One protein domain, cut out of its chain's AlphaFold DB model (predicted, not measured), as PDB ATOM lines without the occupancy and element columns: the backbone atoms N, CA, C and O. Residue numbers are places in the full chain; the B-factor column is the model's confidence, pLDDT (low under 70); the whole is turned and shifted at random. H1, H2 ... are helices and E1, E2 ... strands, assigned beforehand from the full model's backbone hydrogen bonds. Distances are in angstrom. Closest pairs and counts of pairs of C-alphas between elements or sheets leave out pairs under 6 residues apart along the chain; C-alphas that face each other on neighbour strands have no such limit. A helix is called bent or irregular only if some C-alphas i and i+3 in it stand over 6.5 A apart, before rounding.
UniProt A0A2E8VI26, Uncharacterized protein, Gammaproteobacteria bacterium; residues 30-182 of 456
ATOM      1  N   THR A  30      19.590   9.980  47.687       94.31
ATOM      2  CA  THR A  30      18.322   9.243  47.708       94.31
ATOM      3  C   THR A  30      18.584   7.742  47.757       94.31
ATOM      4  O   THR A  30      19.168   7.169  46.833       94.31
ATOM      5  N   VAL A  31      18.148   7.101  48.839       94.19
ATOM      6  CA  VAL A  31      18.407   5.678  49.110       94.19
ATOM      7  C   VAL A  31      17.184   4.842  48.772       94.19
ATOM      8  O   VAL A  31      17.271   3.833  48.074       94.19
ATOM      9  N   ILE A  32      16.041   5.287  49.279       93.12
ATOM     10  CA  ILE A  32      14.730   4.676  49.123       93.12
ATOM     11  C   ILE A  32      13.811   5.765  48.585       93.12
ATOM     12  O   ILE A  32      13.874   6.899  49.046       93.12
ATOM     13  N   ALA A  33      12.962   5.437  47.620       95.19
ATOM     14  CA  ALA A  33      11.964   6.368  47.113       95.19
ATOM     15  C   ALA A  33      10.773   5.634  46.526       95.19
ATOM     16  O   ALA A  33      10.889   4.475  46.125       95.19
ATOM     17  N   ILE A  34       9.633   6.303  46.447       95.25
ATOM     18  CA  ILE A  34       8.471   5.754  45.758       95.25
ATOM     19  C   ILE A  34       8.475   6.271  44.324       95.25
ATOM     20  O   ILE A  34       8.204   7.453  44.138       95.25
ATOM     21  N   PRO A  35       8.780   5.439  43.311       95.44
ATOM     22  CA  PRO A  35       8.742   5.882  41.923       95.44
ATOM     23  C   PRO A  35       7.311   6.209  41.507       95.44
ATOM     24  O   PRO A  35       6.368   5.561  41.968       95.44
ATOM     25  N   GLU A  36       7.138   7.151  40.592       94.06
ATOM     26  CA  GLU A  36       5.845   7.330  39.936       94.06
ATOM     27  C   GLU A  36       5.567   6.205  38.938       94.06
ATOM     28  O   GLU A  36       6.470   5.688  38.276       94.06
ATOM     29  N   PHE A  37       4.295   5.814  38.853       94.88
ATOM     30  CA  PHE A  37       3.805   4.812  37.916       94.88
ATOM     31  C   PHE A  37       2.480   5.266  37.309       94.88
ATOM     32  O   PHE A  37       1.576   5.683  38.032       94.88
ATOM     33  N   ASP A  38       2.346   5.103  35.995       95.88
ATOM     34  CA  ASP A  38       1.105   5.284  35.244       95.88
ATOM     35  C   ASP A  38       0.116   4.148  35.550       95.88
ATOM     36  O   ASP A  38      -0.078   3.208  34.770       95.88
ATOM     37  N   THR A  39      -0.492   4.200  36.735       95.25
ATOM     38  CA  THR A  39      -1.461   3.192  37.177       95.25
ATOM     39  C   THR A  39      -2.720   3.171  36.322       95.25
ATOM     40  O   THR A  39      -3.368   2.129  36.232       95.25
ATOM     41  N   ASP A  40      -3.054   4.285  35.668       93.62
ATOM     42  CA  ASP A  40      -4.228   4.393  34.806       93.62
ATOM     43  C   ASP A  40      -4.039   3.577  33.522       93.62
ATOM     44  O   ASP A  40      -4.936   2.820  33.141       93.62
ATOM     45  N   SER A  41      -2.859   3.642  32.893       93.25
ATOM     46  CA  SER A  41      -2.535   2.781  31.749       93.25
ATOM     47  C   SER A  41      -2.500   1.299  32.123       93.25
ATOM     48  O   SER A  41      -2.959   0.462  31.342       93.25
ATOM     49  N   LEU A  42      -2.000   0.953  33.319       95.06
ATOM     50  CA  LEU A  42      -2.017  -0.434  33.809       95.06
ATOM     51  C   LEU A  42      -3.456  -0.936  34.001       95.06
ATOM     52  O   LEU A  42      -3.820  -2.007  33.503       95.06
ATOM     53  N   LEU A  43      -4.299  -0.136  34.658       93.75
ATOM     54  CA  LEU A  43      -5.697  -0.477  34.901       93.75
ATOM     55  C   LEU A  43      -6.502  -0.550  33.597       93.75
ATOM     56  O   LEU A  43      -7.356  -1.424  33.451       93.75
ATOM     57  N   GLY A  44      -6.196   0.312  32.622       91.06
ATOM     58  CA  GLY A  44      -6.816   0.320  31.296       91.06
ATOM     59  C   GLY A  44      -6.621  -0.976  30.501       91.06
ATOM     60  O   GLY A  44      -7.415  -1.262  29.604       91.06
ATOM     61  N   VAL A  45      -5.611  -1.785  30.846       91.25
ATOM     62  CA  VAL A  45      -5.390  -3.129  30.285       91.25
ATOM     63  C   VAL A  45      -5.716  -4.262  31.269       91.25
ATOM     64  O   VAL A  45      -5.337  -5.414  31.042       91.25
ATOM     65  N   GLY A  46      -6.413  -3.947  32.362       93.12
ATOM     66  CA  GLY A  46      -6.896  -4.906  33.356       93.12
ATOM     67  C   GLY A  46      -5.880  -5.321  34.419       93.12
ATOM     68  O   GLY A  46      -6.161  -6.250  35.174       93.12
ATOM     69  N   ILE A  47      -4.721  -4.660  34.499       95.75
ATOM     70  CA  ILE A  47      -3.708  -4.933  35.522       95.75
ATOM     71  C   ILE A  47      -3.875  -3.938  36.672       95.75
ATOM     72  O   ILE A  47      -3.480  -2.779  36.580       95.75
ATOM     73  N   ASP A  48      -4.448  -4.407  37.777       95.56
ATOM     74  CA  ASP A  48      -4.603  -3.629  39.007       95.56
ATOM     75  C   ASP A  48      -3.400  -3.857  39.936       95.56
ATOM     76  O   ASP A  48      -3.189  -4.960  40.449       95.56
ATOM     77  N   VAL A  49      -2.602  -2.806  40.150       95.88
ATOM     78  CA  VAL A  49      -1.460  -2.813  41.081       95.88
ATOM     79  C   VAL A  49      -1.840  -2.376  42.499       95.88
ATOM     80  O   VAL A  49      -0.965  -2.263  43.355       95.88
ATOM     81  N   GLY A  50      -3.125  -2.152  42.782       95.12
ATOM     82  CA  GLY A  50      -3.621  -1.628  44.051       95.12
ATOM     83  C   GLY A  50      -3.337  -0.137  44.223       95.12
ATOM     84  O   GLY A  50      -3.063   0.584  43.267       95.12
ATOM     85  N   TYR A  51      -3.378   0.340  45.468       95.19
ATOM     86  CA  TYR A  51      -3.125   1.747  45.763       95.19
ATOM     87  C   TYR A  51      -1.678   2.139  45.430       95.19
ATOM     88  O   TYR A  51      -0.738   1.477  45.876       95.19
ATOM     89  N   TRP A  52      -1.495   3.230  44.689       95.56
ATOM     90  CA  TRP A  52      -0.194   3.849  44.451       95.56
ATOM     91  C   TRP A  52      -0.256   5.332  44.838       95.56
ATOM     92  O   TRP A  52      -1.203   6.013  44.436       95.56
ATOM     93  N   PRO A  53       0.684   5.843  45.649       93.31
ATOM     94  CA  PRO A  53       0.672   7.240  46.065       93.31
ATOM     95  C   PRO A  53       1.102   8.169  44.918       93.31
ATOM     96  O   PRO A  53       1.870   7.781  44.040       93.31
ATOM     97  N   ALA A  54       0.619   9.410  44.952       89.81
ATOM     98  CA  ALA A  54       1.030  10.469  44.030       89.81
ATOM     99  C   ALA A  54       2.274  11.220  44.543       89.81
ATOM    100  O   ALA A  54       2.536  11.212  45.747       89.81
ATOM    101  N   GLY A  55       2.978  11.925  43.649       86.25
ATOM    102  CA  GLY A  55       4.133  12.763  44.000       86.25
ATOM    103  C   GLY A  55       5.402  11.954  44.256       86.25
ATOM    104  O   GLY A  55       6.183  12.297  45.139       86.25
ATOM    105  N   GLY A  56       5.549  10.840  43.546       90.50
ATOM    106  CA  GLY A  56       6.727   9.989  43.630       90.50
ATOM    107  C   GLY A  56       7.929  10.585  42.896       90.50
ATOM    108  O   GLY A  56       7.876  11.675  42.331       90.50
ATOM    109  N   THR A  57       9.028   9.839  42.865       91.75
ATOM    110  CA  THR A  57      10.213  10.224  42.098       91.75
ATOM    111  C   THR A  57      10.077   9.892  40.623       91.75
ATOM    112  O   THR A  57       9.499   8.865  40.256       91.75
ATOM    113  N   ASP A  58      10.725  10.701  39.786       89.38
ATOM    114  CA  ASP A  58      10.982  10.344  38.394       89.38
ATOM    115  C   ASP A  58      11.895   9.107  38.336       89.38
ATOM    116  O   ASP A  58      13.062   9.127  38.747       89.38
ATOM    117  N   GLY A  59      11.327   8.000  37.864       91.56
ATOM    118  CA  GLY A  59      12.005   6.718  37.772       91.56
ATOM    119  C   GLY A  59      12.432   6.120  39.118       91.56
ATOM    120  O   GLY A  59      12.016   6.520  40.205       91.56
ATOM    121  N   ILE A  60      13.267   5.082  39.025       94.88
ATOM    122  CA  ILE A  60      13.782   4.328  40.173       94.88
ATOM    123  C   ILE A  60      15.191   4.843  40.495       94.88
ATOM    124  O   ILE A  60      16.074   4.701  39.640       94.88
ATOM    125  N   PRO A  61      15.443   5.390  41.701       93.81
ATOM    126  CA  PRO A  61      16.772   5.861  42.075       93.81
ATOM    127  C   PRO A  61      17.830   4.750  41.995       93.81
ATOM    128  O   PRO A  61      17.521   3.598  42.307       93.81
ATOM    129  N   PRO A  62      19.094   5.060  41.651       94.94
ATOM    130  CA  PRO A  62      20.128   4.048  41.418       94.94
ATOM    131  C   PRO A  62      20.362   3.083  42.588       94.94
ATOM    132  O   PRO A  62      20.582   1.895  42.363       94.94
ATOM    133  N   LEU A  63      20.287   3.568  43.833       95.38
ATOM    134  CA  LEU A  63      20.485   2.722  45.011       95.38
ATOM    135  C   LEU A  63      19.311   1.757  45.225       95.38
ATOM    136  O   LEU A  63      19.520   0.574  45.498       95.38
ATOM    137  N   LEU A  64      18.079   2.236  45.027       96.25
ATOM    138  CA  LEU A  64      16.887   1.394  45.050       96.25
ATOM    139  C   LEU A  64      16.905   0.380  43.899       96.25
ATOM    140  O   LEU A  64      16.625  -0.789  44.134       96.25
ATOM    141  N   ASP A  65      17.294   0.785  42.687       95.88
ATOM    142  CA  ASP A  65      17.452  -0.103  41.525       95.88
ATOM    143  C   ASP A  65      18.484  -1.207  41.812       95.88
ATOM    144  O   ASP A  65      18.242  -2.378  41.517       95.88
ATOM    145  N   PHE A  66      19.606  -0.861  42.457       95.56
ATOM    146  CA  PHE A  66      20.614  -1.821  42.911       95.56
ATOM    147  C   PHE A  66      20.060  -2.804  43.933       95.56
ATOM    148  O   PHE A  66      20.175  -4.015  43.737       95.56
ATOM    149  N   MET A  67      19.392  -2.321  44.978       95.19
ATOM    150  CA  MET A  67      18.775  -3.207  45.960       95.19
ATOM    151  C   MET A  67      17.701  -4.081  45.303       95.19
ATOM    152  O   MET A  67      17.699  -5.292  45.483       95.19
ATOM    153  N   LEU A  68      16.833  -3.534  44.455       95.88
ATOM    154  CA  LEU A  68      15.838  -4.294  43.698       95.88
ATOM    155  C   LEU A  68      16.461  -5.271  42.687       95.88
ATOM    156  O   LEU A  68      15.832  -6.268  42.333       95.88
ATOM    157  N   SER A  69      17.715  -5.085  42.286       94.19
ATOM    158  CA  SER A  69      18.396  -6.026  41.399       94.19
ATOM    159  C   SER A  69      18.758  -7.355  42.053       94.19
ATOM    160  O   SER A  69      19.063  -8.291  41.328       94.19
ATOM    161  N   GLY A  70      18.667  -7.519  43.377       92.06
ATOM    162  CA  GLY A  70      18.863  -8.826  44.022       92.06
ATOM    163  C   GLY A  70      17.780  -9.879  43.696       92.06
ATOM    164  O   GLY A  70      17.856 -11.004  44.186       92.06
ATOM    165  N   ASP A  71      16.720  -9.515  42.958       93.62
ATOM    166  CA  ASP A  71      15.580 -10.366  42.573       93.62
ATOM    167  C   ASP A  71      15.663 -10.586  41.068       93.62
ATOM    168  O   ASP A  71      15.755  -9.634  40.292       93.62
ATOM    169  N   GLU A  72      15.659 -11.850  40.661       92.88
ATOM    170  CA  GLU A  72      15.839 -12.214  39.262       92.88
ATOM    171  C   GLU A  72      14.675 -11.745  38.381       92.88
ATOM    172  O   GLU A  72      14.906 -11.219  37.294       92.88
ATOM    173  N   ALA A  73      13.434 -11.848  38.860       94.44
ATOM    174  CA  ALA A  73      12.268 -11.395  38.110       94.44
ATOM    175  C   ALA A  73      12.267  -9.864  37.952       94.44
ATOM    176  O   ALA A  73      11.914  -9.361  36.885       94.44
ATOM    177  N   TYR A  74      12.738  -9.119  38.962       96.12
ATOM    178  CA  TYR A  74      12.985  -7.682  38.820       96.12
ATOM    179  C   TYR A  74      14.045  -7.399  37.750       96.12
ATOM    180  O   TYR A  74      13.802  -6.577  36.872       96.12
ATOM    181  N   ARG A  75      15.204  -8.078  37.773       93.88
ATOM    182  CA  ARG A  75      16.268  -7.862  36.768       93.88
ATOM    183  C   ARG A  75      15.766  -8.096  35.347       93.88
ATOM    184  O   ARG A  75      16.002  -7.268  34.466       93.88
ATOM    185  N   GLN A  76      15.039  -9.192  35.134       94.31
ATOM    186  CA  GLN A  76      14.447  -9.529  33.840       94.31
ATOM    187  C   GLN A  76      13.462  -8.448  33.383       94.31
ATOM    188  O   GLN A  76      13.601  -7.923  32.275       94.31
ATOM    189  N   ALA A  77      12.536  -8.036  34.254       96.12
ATOM    190  CA  ALA A  77      11.572  -6.984  33.941       96.12
ATOM    191  C   ALA A  77      12.243  -5.628  33.683       96.12
ATOM    192  O   ALA A  77      11.882  -4.909  32.744       96.12
ATOM    193  N   ARG A  78      13.271  -5.290  34.467       94.75
ATOM    194  CA  ARG A  78      14.018  -4.036  34.351       94.75
ATOM    195  C   ARG A  78      14.809  -3.981  33.048       94.75
ATOM    196  O   ARG A  78      14.856  -2.926  32.424       94.75
ATOM    197  N   SER A  79      15.348  -5.102  32.562       94.00
ATOM    198  CA  SER A  79      16.047  -5.152  31.266       94.00
ATOM    199  C   SER A  79      15.162  -4.725  30.081       94.00
ATOM    200  O   SER A  79      15.646  -4.108  29.132       94.00
ATOM    201  N   LEU A  80      13.849  -4.974  30.169       94.19
ATOM    202  CA  LEU A  80      12.859  -4.654  29.133       94.19
ATOM    203  C   LEU A  80      12.260  -3.247  29.269       94.19
ATOM    204  O   LEU A  80      11.720  -2.706  28.300       94.19
ATOM    205  N   THR A  81      12.339  -2.671  30.468       94.62
ATOM    206  CA  THR A  81      11.654  -1.425  30.843       94.62
ATOM    207  C   THR A  81      12.612  -0.301  31.241       94.62
ATOM    208  O   THR A  81      12.171   0.813  31.484       94.62
ATOM    209  N   SER A  82      13.929  -0.545  31.246       91.06
ATOM    210  CA  SER A  82      14.955   0.413  31.699       91.06
ATOM    211  C   SER A  82      14.936   1.776  31.008       91.06
ATOM    212  O   SER A  82      15.378   2.758  31.596       91.06
ATOM    213  N   LYS A  83      14.431   1.823  29.771       91.50
ATOM    214  CA  LYS A  83      14.345   3.026  28.931       91.50
ATOM    215  C   LYS A  83      12.954   3.660  28.908       91.50
ATOM    216  O   LYS A  83      12.748   4.595  28.141       91.50
ATOM    217  N   LEU A  84      11.997   3.093  29.640       93.75
ATOM    218  CA  LEU A  84      10.651   3.636  29.720       93.75
ATOM    219  C   LEU A  84      10.598   4.741  30.761       93.75
ATOM    220  O   LEU A  84      11.266   4.664  31.793       93.75
ATOM    221  N   ASP A  85       9.754   5.717  30.471       94.12
ATOM    222  CA  ASP A  85       9.194   6.592  31.481       94.12
ATOM    223  C   ASP A  85       8.073   5.816  32.191       94.12
ATOM    224  O   ASP A  85       7.130   5.356  31.546       94.12
ATOM    225  N   TYR A  86       8.209   5.583  33.497       94.06
ATOM    226  CA  TYR A  86       7.175   4.876  34.257       94.06
ATOM    227  C   TYR A  86       5.958   5.761  34.540       94.06
ATOM    228  O   TYR A  86       4.890   5.209  34.797       94.06
ATOM    229  N   TYR A  87       6.093   7.088  34.445       93.75
ATOM    230  CA  TYR A  87       5.004   8.045  34.616       93.75
ATOM    231  C   TYR A  87       4.063   8.111  33.401       93.75
ATOM    232  O   TYR A  87       2.893   8.454  33.553       93.75
ATOM    233  N   ASP A  88       4.539   7.741  32.207       94.50
ATOM    234  CA  ASP A  88       3.727   7.661  30.984       94.50
ATOM    235  C   ASP A  88       3.987   6.348  30.235       94.50
ATOM    236  O   ASP A  88       4.942   6.197  29.464       94.50
ATOM    237  N   LEU A  89       3.082   5.384  30.422       94.81
ATOM    238  CA  LEU A  89       3.142   4.083  29.756       94.81
ATOM    239  C   LEU A  89       2.312   4.039  28.465       94.81
ATOM    240  O   LEU A  89       2.185   2.971  27.861       94.81
ATOM    241  N   SER A  90       1.796   5.172  27.978       90.94
ATOM    242  CA  SER A  90       0.892   5.216  26.818       90.94
ATOM    243  C   SER A  90       1.510   4.681  25.519       90.94
ATOM    244  O   SER A  90       0.789   4.220  24.631       90.94
ATOM    245  N   GLN A  91       2.840   4.739  25.391       90.38
ATOM    246  CA  GLN A  91       3.588   4.243  24.228       90.38
ATOM    247  C   GLN A  91       4.250   2.877  24.468       90.38
ATOM    248  O   GLN A  91       4.967   2.375  23.596       90.38
ATOM    249  N   ALA A  92       4.046   2.268  25.638       94.00
ATOM    250  CA  ALA A  92       4.635   0.981  25.969       94.00
ATOM    251  C   ALA A  92       3.933  -0.168  25.223       94.00
ATOM    252  O   ALA A  92       2.718  -0.198  25.045       94.00
ATOM    253  N   THR A  93       4.712  -1.161  24.793       93.75
ATOM    254  CA  THR A  93       4.162  -2.421  24.264       93.75
ATOM    255  C   THR A  93       3.486  -3.237  25.368       93.75
ATOM    256  O   THR A  93       3.843  -3.107  26.534       93.75
ATOM    257  N   GLU A  94       2.592  -4.168  25.025       90.69
ATOM    258  CA  GLU A  94       1.963  -5.082  26.000       90.69
ATOM    259  C   GLU A  94       2.992  -5.793  26.899       90.69
ATOM    260  O   GLU A  94       2.835  -5.844  28.119       90.69
ATOM    261  N   LYS A  95       4.104  -6.276  26.318       92.44
ATOM    262  CA  LYS A  95       5.199  -6.898  27.083       92.44
ATOM    263  C   LYS A  95       5.822  -5.902  28.063       92.44
ATOM    264  O   LYS A  95       6.116  -6.269  29.194       92.44
ATOM    265  N   GLN A  96       6.031  -4.658  27.645       95.31
ATOM    266  CA  GLN A  96       6.566  -3.608  28.510       95.31
ATOM    267  C   GLN A  96       5.590  -3.225  29.622       95.31
ATOM    268  O   GLN A  96       6.028  -3.119  30.756       95.31
ATOM    269  N   ILE A  97       4.291  -3.120  29.335       95.12
ATOM    270  CA  ILE A  97       3.248  -2.833  30.330       95.12
ATOM    271  C   ILE A  97       3.226  -3.906  31.427       95.12
ATOM    272  O   ILE A  97       3.318  -3.579  32.609       95.12
ATOM    273  N   VAL A  98       3.194  -5.190  31.049       95.31
ATOM    274  CA  VAL A  98       3.216  -6.306  32.013       95.31
ATOM    275  C   VAL A  98       4.484  -6.274  32.873       95.31
ATOM    276  O   VAL A  98       4.421  -6.482  34.084       95.31
ATOM    277  N   ASN A  99       5.642  -5.986  32.273       96.69
ATOM    278  CA  ASN A  99       6.898  -5.897  33.019       96.69
ATOM    279  C   ASN A  99       6.955  -4.649  33.912       96.69
ATOM    280  O   ASN A  99       7.459  -4.751  35.023       96.69
ATOM    281  N   SER A 100       6.395  -3.510  33.502       97.25
ATOM    282  CA  SER A 100       6.270  -2.319  34.355       97.25
ATOM    283  C   SER A 100       5.373  -2.591  35.565       97.25
ATOM    284  O   SER A 100       5.737  -2.238  36.683       97.25
ATOM    285  N   ALA A 101       4.258  -3.304  35.383       97.38
ATOM    286  CA  ALA A 101       3.418  -3.733  36.499       97.38
ATOM    287  C   ALA A 101       4.149  -4.696  37.451       97.38
ATOM    288  O   ALA A 101       4.030  -4.577  38.670       97.38
ATOM    289  N   LEU A 102       4.947  -5.628  36.916       97.81
ATOM    290  CA  LEU A 102       5.795  -6.495  37.737       97.81
ATOM    291  C   LEU A 102       6.817  -5.677  38.543       97.81
ATOM    292  O   LEU A 102       7.010  -5.962  39.721       97.81
ATOM    293  N   ILE A 103       7.428  -4.643  37.958       97.94
ATOM    294  CA  ILE A 103       8.325  -3.733  38.684       97.94
ATOM    295  C   ILE A 103       7.583  -3.036  39.835       97.94
ATOM    296  O   ILE A 103       8.090  -3.050  40.956       97.94
ATOM    297  N   ALA A 104       6.380  -2.502  39.603       97.62
ATOM    298  CA  ALA A 104       5.567  -1.877  40.652       97.62
ATOM    299  C   ALA A 104       5.294  -2.846  41.821       97.62
ATOM    300  O   ALA A 104       5.485  -2.504  42.991       97.62
ATOM    301  N   TRP A 105       4.944  -4.101  41.520       98.12
ATOM    302  CA  TRP A 105       4.785  -5.139  42.542       98.12
ATOM    303  C   TRP A 105       6.090  -5.478  43.263       98.12
ATOM    304  O   TRP A 105       6.080  -5.659  44.479       98.12
ATOM    305  N   LYS A 106       7.223  -5.524  42.556       97.81
ATOM    306  CA  LYS A 106       8.539  -5.773  43.164       97.81
ATOM    307  C   LYS A 106       8.971  -4.648  44.099       97.81
ATOM    308  O   LYS A 106       9.558  -4.935  45.139       97.81
ATOM    309  N   VAL A 107       8.620  -3.401  43.789       97.69
ATOM    310  CA  VAL A 107       8.804  -2.256  44.694       97.69
ATOM    311  C   VAL A 107       7.961  -2.428  45.964       97.69
ATOM    312  O   VAL A 107       8.487  -2.296  47.068       97.69
ATOM    313  N   LYS A 108       6.681  -2.807  45.846       97.69
ATOM    314  CA  LYS A 108       5.829  -3.087  47.018       97.69
ATOM    315  C   LYS A 108       6.359  -4.240  47.868       97.69
ATOM    316  O   LYS A 108       6.455  -4.105  49.084       97.69
ATOM    317  N   GLN A 109       6.743  -5.353  47.241       97.62
ATOM    318  CA  GLN A 109       7.341  -6.499  47.933       97.62
ATOM    319  C   GLN A 109       8.621  -6.099  48.676       97.62
ATOM    320  O   GLN A 109       8.783  -6.452  49.839       97.62
ATOM    321  N   PHE A 110       9.484  -5.301  48.040       97.56
ATOM    322  CA  PHE A 110      10.697  -4.790  48.670       97.56
ATOM    323  C   PHE A 110      10.396  -4.032  49.966       97.56
ATOM    324  O   PHE A 110      10.994  -4.334  50.995       97.56
ATOM    325  N   TYR A 111       9.442  -3.098  49.950       97.00
ATOM    326  CA  TYR A 111       9.076  -2.353  51.158       97.00
ATOM    327  C   TYR A 111       8.394  -3.216  52.210       97.00
ATOM    328  O   TYR A 111       8.707  -3.102  53.393       97.00
ATOM    329  N   HIS A 112       7.502  -4.106  51.787       97.25
ATOM    330  CA  HIS A 112       6.809  -5.029  52.673       97.25
ATOM    331  C   HIS A 112       7.783  -5.891  53.488       97.25
ATOM    332  O   HIS A 112       7.603  -6.057  54.697       97.25
ATOM    333  N   ASP A 113       8.817  -6.414  52.830       96.75
ATOM    334  CA  ASP A 113       9.802  -7.299  53.447       96.75
ATOM    335  C   ASP A 113      10.835  -6.504  54.256       96.75
ATOM    336  O   ASP A 113      11.143  -6.877  55.389       96.75
ATOM    337  N   ALA A 114      11.277  -5.343  53.752       95.75
ATOM    338  CA  ALA A 114      12.161  -4.432  54.482       95.75
ATOM    339  C   ALA A 114      11.574  -3.997  55.836       95.75
ATOM    340  O   ALA A 114      12.296  -3.942  56.831       95.75
ATOM    341  N   ILE A 115      10.268  -3.713  55.891       94.81
ATOM    342  CA  ILE A 115       9.573  -3.316  57.124       94.81
ATOM    343  C   ILE A 115       9.521  -4.471  58.135       94.81
ATOM    344  O   ILE A 115       9.716  -4.253  59.331       94.81
ATOM    345  N   ARG A 116       9.265  -5.702  57.674       94.31
ATOM    346  CA  ARG A 116       9.076  -6.877  58.544       94.31
ATOM    347  C   ARG A 116      10.372  -7.420  59.111       94.31
ATOM    348  O   ARG A 116      10.429  -7.811  60.272       94.31
ATOM    349  N   GLU A 117      11.389  -7.478  58.271       94.31
ATOM    350  CA  GLU A 117      12.616  -8.207  58.563       94.31
ATOM    351  C   GLU A 117      13.771  -7.269  58.933       94.31
ATOM    352  O   GLU A 117      14.741  -7.684  59.566       94.31
ATOM    353  N   GLY A 118      13.675  -5.982  58.582       91.19
ATOM    354  CA  GLY A 118      14.667  -4.978  58.942       91.19
ATOM    355  C   GLY A 118      16.046  -5.254  58.317       91.19
ATOM    356  O   GLY A 118      16.123  -5.579  57.132       91.19
ATOM    357  N   PRO A 119      17.154  -5.100  59.071       90.94
ATOM    358  CA  PRO A 119      18.515  -5.213  58.533       90.94
ATOM    359  C   PRO A 119      18.819  -6.527  57.803       90.94
ATOM    360  O   PRO A 119      19.522  -6.504  56.791       90.94
ATOM    361  N   ASP A 120      18.251  -7.648  58.258       92.38
ATOM    362  CA  ASP A 120      18.499  -8.969  57.672       92.38
ATOM    363  C   ASP A 120      18.002  -9.053  56.224       92.38
ATOM    364  O   ASP A 120      18.611  -9.731  55.390       92.38
ATOM    365  N   PHE A 121      16.912  -8.349  55.898       94.81
ATOM    366  CA  PHE A 121      16.419  -8.248  54.527       94.81
ATOM    367  C   PHE A 121      17.434  -7.543  53.631       94.81
ATOM    368  O   PHE A 121      17.818  -8.082  52.591       94.81
ATOM    369  N   PHE A 122      17.907  -6.364  54.047       94.19
ATOM    370  CA  PHE A 122      18.892  -5.594  53.286       94.19
ATOM    371  C   PHE A 122      20.192  -6.370  53.109       94.19
ATOM    372  O   PHE A 122      20.739  -6.374  52.009       94.19
ATOM    373  N   GLN A 123      20.645  -7.083  54.143       93.75
ATOM    374  CA  GLN A 123      21.829  -7.927  54.045       93.75
ATOM    375  C   GLN A 123      21.659  -8.977  52.949       93.75
ATOM    376  O   GLN A 123      22.416  -8.971  51.979       93.75
ATOM    377  N   ARG A 124      20.611  -9.810  53.021       93.88
ATOM    378  CA  ARG A 124      20.366 -10.837  51.993       93.88
ATOM    379  C   ARG A 124      20.202 -10.231  50.604       93.88
ATOM    380  O   ARG A 124      20.568 -10.851  49.606       93.88
ATOM    381  N   ARG A 125      19.642  -9.024  50.521       92.62
ATOM    382  CA  ARG A 125      19.452  -8.300  49.268       92.62
ATOM    383  C   ARG A 125      20.769  -7.888  48.626       92.62
ATOM    384  O   ARG A 125      20.974  -8.165  47.446       92.62
ATOM    385  N   ILE A 126      21.639  -7.250  49.400       91.88
ATOM    386  CA  ILE A 126      22.931  -6.759  48.927       91.88
ATOM    387  C   ILE A 126      23.859  -7.948  48.664       91.88
ATOM    388  O   ILE A 126      24.499  -7.986  47.621       91.88
ATOM    389  N   GLU A 127      23.868  -8.979  49.507       91.94
ATOM    390  CA  GLU A 127      24.642 -10.205  49.260       91.94
ATOM    391  C   GLU A 127      24.216 -10.899  47.957       91.94
ATOM    392  O   GLU A 127      25.061 -11.305  47.165       91.94
ATOM    393  N   LYS A 128      22.909 -10.968  47.657       90.31
ATOM    394  CA  LYS A 128      22.419 -11.491  46.366       90.31
ATOM    395  C   LYS A 128      22.786 -10.606  45.175       90.31
ATOM    396  O   LYS A 128      23.030 -11.135  44.094       90.31
ATOM    397  N   ALA A 129      22.772  -9.284  45.342       87.44
ATOM    398  CA  ALA A 129      23.145  -8.346  44.282       87.44
ATOM    399  C   ALA A 129      24.660  -8.357  44.008       87.44
ATOM    400  O   ALA A 129      25.082  -8.184  42.867       87.44
ATOM    401  N   THR A 130      25.464  -8.589  45.047       85.75
ATOM    402  CA  THR A 130      26.931  -8.550  44.991       85.75
ATOM    403  C   THR A 130      27.579  -9.916  44.760       85.75
ATOM    404  O   THR A 130      28.704  -9.989  44.280       85.75
ATOM    405  N   GLY A 131      26.896 -11.004  45.114       86.06
ATOM    406  CA  GLY A 131      27.472 -12.349  45.162       86.06
ATOM    407  C   GLY A 131      28.463 -12.566  46.314       86.06
ATOM    408  O   GLY A 131      29.077 -13.630  46.376       86.06
ATOM    409  N   ASN A 132      28.614 -11.595  47.219       85.88
ATOM    410  CA  ASN A 132      29.581 -11.611  48.314       85.88
ATOM    411  C   ASN A 132      28.867 -11.514  49.664       85.88
ATOM    412  O   ASN A 132      27.911 -10.760  49.803       85.88
ATOM    413  N   ALA A 133      29.359 -12.244  50.666       89.62
ATOM    414  CA  ALA A 133      28.858 -12.134  52.034       89.62
ATOM    415  C   ALA A 133      29.283 -10.802  52.673       89.62
ATOM    416  O   ALA A 133      30.400 -10.329  52.445       89.62
ATOM    417  N   LEU A 134      28.417 -10.228  53.508       89.69
ATOM    418  CA  LEU A 134      28.680  -8.981  54.224       89.69
ATOM    419  C   LEU A 134      28.902  -9.244  55.711       89.69
ATOM    420  O   LEU A 134      28.178  -9.997  56.358       89.69
ATOM    421  N   SER A 135      29.907  -8.585  56.280       90.56
ATOM    422  CA  SER A 135      30.079  -8.541  57.731       90.56
ATOM    423  C   SER A 135      29.034  -7.634  58.388       90.56
ATOM    424  O   SER A 135      28.523  -6.694  57.775       90.56
ATOM    425  N   ALA A 136      28.783  -7.848  59.683       88.62
ATOM    426  CA  ALA A 136      27.913  -6.972  60.468       88.62
ATOM    427  C   ALA A 136      28.369  -5.501  60.412       88.62
ATOM    428  O   ALA A 136      27.542  -4.608  60.262       88.62
ATOM    429  N   GLN A 137      29.682  -5.241  60.453       88.94
ATOM    430  CA  GLN A 137      30.217  -3.879  60.374       88.94
ATOM    431  C   GLN A 137      29.940  -3.221  59.017       88.94
ATOM    432  O   GLN A 137      29.567  -2.051  58.976       88.94
ATOM    433  N   GLN A 138      30.083  -3.964  57.913       90.19
ATOM    434  CA  GLN A 138      29.721  -3.459  56.585       90.19
ATOM    435  C   GLN A 138      28.227  -3.147  56.512       90.19
ATOM    436  O   GLN A 138      27.857  -2.096  56.001       90.19
ATOM    437  N   MET A 139      27.372  -3.999  57.084       91.62
ATOM    438  CA  MET A 139      25.931  -3.743  57.133       91.62
ATOM    439  C   MET A 139      25.572  -2.491  57.935       91.62
ATOM    440  O   MET A 139      24.734  -1.710  57.485       91.62
ATOM    441  N   VAL A 140      26.220  -2.250  59.081       91.12
ATOM    442  CA  VAL A 140      26.014  -1.009  59.844       91.12
ATOM    443  C   VAL A 140      26.395   0.215  59.009       91.12
ATOM    444  O   VAL A 140      25.631   1.180  58.976       91.12
ATOM    445  N   SER A 141      27.525   0.170  58.298       93.12
ATOM    446  CA  SER A 141      27.961   1.271  57.430       93.12
ATOM    447  C   SER A 141      27.025   1.486  56.235       93.12
ATOM    448  O   SER A 141      26.670   2.622  55.946       93.12
ATOM    449  N   LEU A 142      26.581   0.413  55.568       94.31
ATOM    450  CA  LEU A 142      25.696   0.477  54.396       94.31
ATOM    451  C   LEU A 142      24.277   0.947  54.742       94.31
ATOM    452  O   LEU A 142      23.597   1.510  53.887       94.31
ATOM    453  N   LEU A 143      23.829   0.738  55.982       93.88
ATOM    454  CA  LEU A 143      22.530   1.213  56.461       93.88
ATOM    455  C   LEU A 143      22.605   2.523  57.243       93.88
ATOM    456  O   LEU A 143      21.555   3.079  57.532       93.88
ATOM    457  N   ALA A 144      23.791   3.007  57.622       93.94
ATOM    458  CA  ALA A 144      23.992   4.262  58.355       93.94
ATOM    459  C   ALA A 144      22.992   4.505  59.502       93.94
ATOM    460  O   ALA A 144      22.455   5.601  59.643       93.94
ATOM    461  N   LEU A 145      22.694   3.466  60.291       89.00
ATOM    462  CA  LEU A 145      21.689   3.519  61.363       89.00
ATOM    463  C   LEU A 145      20.291   3.973  60.889       89.00
ATOM    464  O   LEU A 145      19.613   4.725  61.590       89.00
ATOM    465  N   MET A 146      19.849   3.514  59.712       93.19
ATOM    466  CA  MET A 146      18.526   3.815  59.153       93.19
ATOM    467  C   MET A 146      17.420   3.609  60.203       93.19
ATOM    468  O   MET A 146      17.249   2.491  60.707       93.19
ATOM    469  N   PRO A 147      16.645   4.659  60.541       90.81
ATOM    470  CA  PRO A 147      15.605   4.547  61.550       90.81
ATOM    471  C   PRO A 147      14.516   3.571  61.108       90.81
ATOM    472  O   PRO A 147      13.912   3.733  60.047       90.81
ATOM    473  N   ARG A 148      14.173   2.599  61.962       89.81
ATOM    474  CA  ARG A 148      13.032   1.701  61.699       89.81
ATOM    475  C   ARG A 148      11.717   2.467  61.543       89.81
ATOM    476  O   ARG A 148      10.868   2.072  60.754       89.81
ATOM    477  N   SER A 149      11.559   3.580  62.261       89.44
ATOM    478  CA  SER A 149      10.401   4.468  62.121       89.44
ATOM    479  C   SER A 149      10.283   5.054  60.715       89.44
ATOM    480  O   SER A 149       9.170   5.155  60.212       89.44
ATOM    481  N   ALA A 150      11.405   5.375  60.058       87.75
ATOM    482  CA  ALA A 150      11.397   5.872  58.687       87.75
ATOM    483  C   ALA A 150      10.857   4.811  57.718       87.75
ATOM    484  O   ALA A 150      10.005   5.127  56.896       87.75
ATOM    485  N   LEU A 151      11.268   3.545  57.863       89.56
ATOM    486  CA  LEU A 151      10.709   2.440  57.072       89.56
ATOM    487  C   LEU A 151       9.224   2.209  57.372       89.56
ATOM    488  O   LEU A 151       8.437   2.009  56.451       89.56
ATOM    489  N   ASN A 152       8.816   2.290  58.640       89.81
ATOM    490  CA  ASN A 152       7.418   2.093  59.028       89.81
ATOM    491  C   ASN A 152       6.478   3.131  58.398       89.81
ATOM    492  O   ASN A 152       5.369   2.763  58.013       89.81
ATOM    493  N   THR A 153       6.927   4.382  58.212       89.06
ATOM    494  CA  THR A 153       6.165   5.419  57.489       89.06
ATOM    495  C   THR A 153       5.722   4.941  56.103       89.06
ATOM    496  O   THR A 153       4.621   5.277  55.656       89.06
ATOM    497  N   ILE A 154       6.526   4.098  55.442       89.81
ATOM    498  CA  ILE A 154       6.185   3.546  54.130       89.81
ATOM    499  C   ILE A 154       4.917   2.688  54.217       89.81
ATOM    500  O   ILE A 154       3.987   2.888  53.445       89.81
ATOM    501  N   GLY A 155       4.841   1.769  55.180       86.94
ATOM    502  CA  GLY A 155       3.683   0.882  55.339       86.94
ATOM    503  C   GLY A 155       2.459   1.551  55.971       86.94
ATOM    504  O   GLY A 155       1.335   1.130  55.719       86.94
ATOM    505  N   THR A 156       2.639   2.592  56.788       87.06
ATOM    506  CA  THR A 156       1.518   3.224  57.511       87.06
ATOM    507  C   THR A 156       0.909   4.416  56.788       87.06
ATOM    508  O   THR A 156      -0.284   4.675  56.936       87.06
ATOM    509  N   THR A 157       1.719   5.172  56.047       88.31
ATOM    510  CA  THR A 157       1.319   6.470  55.484       88.31
ATOM    511  C   THR A 157       1.348   6.457  53.963       88.31
ATOM    512  O   THR A 157       0.420   6.956  53.336       88.31
ATOM    513  N   ILE A 158       2.384   5.863  53.371       92.38
ATOM    514  CA  ILE A 158       2.621   5.886  51.922       92.38
ATOM    515  C   ILE A 158       1.875   4.755  51.202       92.38
ATOM    516  O   ILE A 158       1.271   4.988  50.164       92.38
ATOM    517  N   PHE A 159       1.889   3.536  51.744       94.88
ATOM    518  CA  PHE A 159       1.168   2.369  51.229       94.88
ATOM    519  C   PHE A 159       0.295   1.758  52.337       94.88
ATOM    520  O   PHE A 159       0.627   0.703  52.873       94.88
ATOM    521  N   PRO A 160      -0.854   2.366  52.679       91.94
ATOM    522  CA  PRO A 160      -1.661   1.947  53.830       91.94
ATOM    523  C   PRO A 160      -2.209   0.511  53.738       91.94
ATOM    524  O   PRO A 160      -2.556  -0.081  54.755       91.94
ATOM    525  N   ASN A 161      -2.289  -0.060  52.528       95.56
ATOM    526  CA  ASN A 161      -2.776  -1.422  52.282       95.56
ATOM    527  C   ASN A 161      -1.660  -2.406  51.891       95.56
ATOM    528  O   ASN A 161      -1.970  -3.495  51.401       95.56
ATOM    529  N   LEU A 162      -0.384  -2.035  52.084       96.44
ATOM    530  CA  LEU A 162       0.777  -2.761  51.553       96.44
ATOM    531  C   LEU A 162       0.726  -4.261  51.849       96.44
ATOM    532  O   LEU A 162       0.876  -5.079  50.945       96.44
ATOM    533  N   ASP A 163       0.449  -4.611  53.103       95.56
ATOM    534  CA  ASP A 163       0.388  -5.992  53.584       95.56
ATOM    535  C   ASP A 163      -0.663  -6.822  52.848       95.56
ATOM    536  O   ASP A 163      -0.370  -7.871  52.278       95.56
ATOM    537  N   ALA A 164      -1.903  -6.331  52.807       96.50
ATOM    538  CA  ALA A 164      -3.004  -7.046  52.174       96.50
ATOM    539  C   ALA A 164      -2.840  -7.149  50.647       96.50
ATOM    540  O   ALA A 164      -3.321  -8.103  50.029       96.50
ATOM    541  N   GLU A 165      -2.205  -6.159  50.022       97.19
ATOM    542  CA  GLU A 165      -1.941  -6.139  48.584       97.19
ATOM    543  C   GLU A 165      -0.808  -7.097  48.201       97.19
ATOM    544  O   GLU A 165      -0.978  -7.900  47.282       97.19
ATOM    545  N   VAL A 166       0.314  -7.070  48.926       97.62
ATOM    546  CA  VAL A 166       1.468  -7.942  48.659       97.62
ATOM    547  C   VAL A 166       1.122  -9.410  48.888       97.62
ATOM    548  O   VAL A 166       1.455 -10.248  48.048       97.62
ATOM    549  N   GLU A 167       0.400  -9.736  49.959       96.50
ATOM    550  CA  GLU A 167      -0.019 -11.117  50.223       96.50
ATOM    551  C   GLU A 167      -0.973 -11.646  49.144       96.50
ATOM    552  O   GLU A 167      -0.864 -12.796  48.712       96.50
ATOM    553  N   ARG A 168      -1.861 -10.796  48.617       95.75
ATOM    554  CA  ARG A 168      -2.722 -11.153  47.478       95.75
ATOM    555  C   ARG A 168      -1.906 -11.410  46.213       95.75
ATOM    556  O   ARG A 168      -2.153 -12.397  45.522       95.75
ATOM    557  N   PHE A 169      -0.922 -10.556  45.934       96.19
ATOM    558  CA  PHE A 169      -0.037 -10.726  44.786       96.19
ATOM    559  C   PHE A 169       0.771 -12.022  44.865       96.19
ATOM    560  O   PHE A 169       0.848 -12.752  43.879       96.19
ATOM    561  N   ARG A 170       1.299 -12.370  46.044       94.88
ATOM    562  CA  ARG A 170       2.035 -13.627  46.267       94.88
ATOM    563  C   ARG A 170       1.194 -14.873  46.004       94.88
ATOM    564  O   ARG A 170       1.717 -15.860  45.497       94.88
ATOM    565  N   GLN A 171      -0.102 -14.832  46.305       95.44
ATOM    566  CA  GLN A 171      -0.999 -15.971  46.088       95.44
ATOM    567  C   GLN A 171      -1.271 -16.251  44.605       95.44
ATOM    568  O   GLN A 171      -1.494 -17.405  44.234       95.44
ATOM    569  N   ALA A 172      -1.285 -15.223  43.750       92.81
ATOM    570  CA  ALA A 172      -1.662 -15.376  42.344       92.81
ATOM    571  C   ALA A 172      -0.957 -14.376  41.396       92.81
ATOM    572  O   ALA A 172      -1.633 -13.663  40.647       92.81
ATOM    573  N   PRO A 173       0.391 -14.353  41.333       91.00
ATOM    574  CA  PRO A 173       1.128 -13.314  40.608       91.00
ATOM    575  C   PRO A 173       0.838 -13.330  39.099       91.00
ATOM    576  O   PRO A 173       0.641 -12.285  38.487       91.00
ATOM    577  N   LYS A 174       0.724 -14.523  38.493       91.06
ATOM    578  CA  LYS A 174       0.391 -14.679  37.063       91.06
ATOM    579  C   LYS A 174      -1.004 -14.139  36.736       91.06
ATOM    580  O   LYS A 174      -1.174 -13.465  35.725       91.06
ATOM    581  N   ALA A 175      -1.988 -14.406  37.595       90.31
ATOM    582  CA  ALA A 175      -3.357 -13.940  37.382       90.31
ATOM    583  C   ALA A 175      -3.444 -12.411  37.467       90.31
ATOM    584  O   ALA A 175      -4.108 -11.793  36.645       90.31
ATOM    585  N   MET A 176      -2.717 -11.804  38.410       90.44
ATOM    586  CA  MET A 176      -2.697 -10.350  38.601       90.44
ATOM    587  C   MET A 176      -1.900  -9.587  37.534       90.44
ATOM    588  O   MET A 176      -2.045  -8.378  37.424       90.44
ATOM    589  N   LEU A 177      -1.083 -10.279  36.735       91.75
ATOM    590  CA  LEU A 177      -0.326  -9.711  35.611       91.75
ATOM    591  C   LEU A 177      -0.925 -10.075  34.242       91.75
ATOM    592  O   LEU A 177      -0.292  -9.865  33.207       91.75
ATOM    593  N   THR A 178      -2.124 -10.663  34.216       89.44
ATOM    594  CA  THR A 178      -2.794 -11.053  32.972       89.44
ATOM    595  C   THR A 178      -3.536  -9.862  32.374       89.44
ATOM    596  O   THR A 178      -4.347  -9.234  33.047       89.44
ATOM    597  N   LEU A 179      -3.297  -9.582  31.091       86.81
ATOM    598  CA  LEU A 179      -4.019  -8.549  30.348       86.81
ATOM    599  C   LEU A 179      -5.486  -8.955  30.168       86.81
ATOM    600  O   LEU A 179      -5.780 -10.073  29.726       86.81
ATOM    601  N   SER A 180      -6.413  -8.043  30.451       79.94
ATOM    602  CA  SER A 180      -7.812  -8.241  30.089       79.94
ATOM    603  C   SER A 180      -7.966  -8.082  28.578       79.94
ATOM    604  O   SER A 180      -7.837  -6.985  28.035       79.94
ATOM    605  N   VAL A 181      -8.253  -9.183  27.885       56.78
ATOM    606  CA  VAL A 181      -8.671  -9.139  26.481       56.78
ATOM    607  C   VAL A 181     -10.123  -8.681  26.455       56.78
ATOM    608  O   VAL A 181     -11.025  -9.513  26.524       56.78
ATOM    609  N   ASP A 182     -10.364  -7.375  26.375       50.72
ATOM    610  CA  ASP A 182     -11.712  -6.895  26.086       50.72
ATOM    611  C   ASP A 182     -11.997  -7.093  24.584       50.72
ATOM    612  O   ASP A 182     -11.283  -6.540  23.732       50.72
TER     613      ASP A 182
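AT A GLANCE: This is residues 30 to 182 of the 456 residues of an uncharacterized protein of Gammaproteobacteria bacterium (UniProt A0A2E8VI26). One long helix, H4, runs through the middle, and shorter helices pack round it at crossing angles: H3 folds back along its first half, H8, H7 and H2 cross its second half, and H5 turns back from its end at a corner. H6 sits on H5 at one end of the long axis, and the printed part ends at the other. The printed part has 153 residues, with the order E1, H1 to H9, and is mostly helix. It is compact, with a radius of gyration of the C-alphas of 15.6 A, yet elongated in outline, spanning 54 by 30 by 29 A.

IN THESE COORDINATES: E1 is residues 30 to 33, 7.0 A long, from C-alpha 30 at (18.322, 9.243, 47.708). H1 is residues 39 to 44, H2 62 to 68 and H3 72 to 81, the last 14.3 A long. H4, residues 94 to 117, runs 34.4 A from C-alpha 94 at (1.963, -5.082, 26.000) to C-alpha 117 at (12.616, -8.207, 58.563). H5 is residues 119 to 130, 16.3 A, and H6 is 136 to 143. H7 is residues 148 to 158, 14.9 A, neither bent nor irregular, but only just: C-alphas 155 and 158 are 6.2 A apart. H8 is residues 162 to 171, 14.4 A, and H9 is 173 to 176.

HOW THE PARTS SIT: H4 is the hub, touching five helices, and the helix packing is mostly crossed, with no touching pair at a shallow tilt. In the distances below, each pair is the closest C-alphas. H3 and H4 form a helical hairpin, at a steep tilt of 41 degrees, with Ala 77 and Asn 99 4.9 A apart. H8 touches H4 at a steep tilt of 60 degrees, Val 166 to Gln 109, 6.1 A. H7 touches H4 at 45 degrees, steep, Leu 151 to Ile 115, 5.9 A. H5 and H4 only just touch, and only at the corner, Phe 121 to Ala 114, 5.7 A. H2 touches H5, about perpendicular at 79 degrees, Met 67 to Arg 125, 6.1 A; it only just touches H4, with 3 pairs within 8 A, Leu 68 to Phe 110, 7.2 A. H6 only just touches H5, with 3 such pairs, Gln 123 to Met 139, 6.6 A. H1 is close to H4 but not clearly touching, Leu 42 to Ile 97, 6.8 A, and H9 and H4 are near each other. E1 pairs with no named strand; Val 31 and Leu 63 of H2 are 5.5 A apart. Every O i to N i+4 pair is within hydrogen-bond range in H1, H2, H4, H5, H6 and H8, against 5 of 6 in H3 and 5 of 7 in H7; H9 is too short for such a pair.

THE WHOLE: The C-alphas farthest apart, Gln 137 and Asp 182, are 54.2 A apart. The printed part has no cut. The links H1 to H2 and H3 to H4 are long; the others are tight. The mean pLDDT of the printed part is 92.7, with residues 181 to 182 under 70.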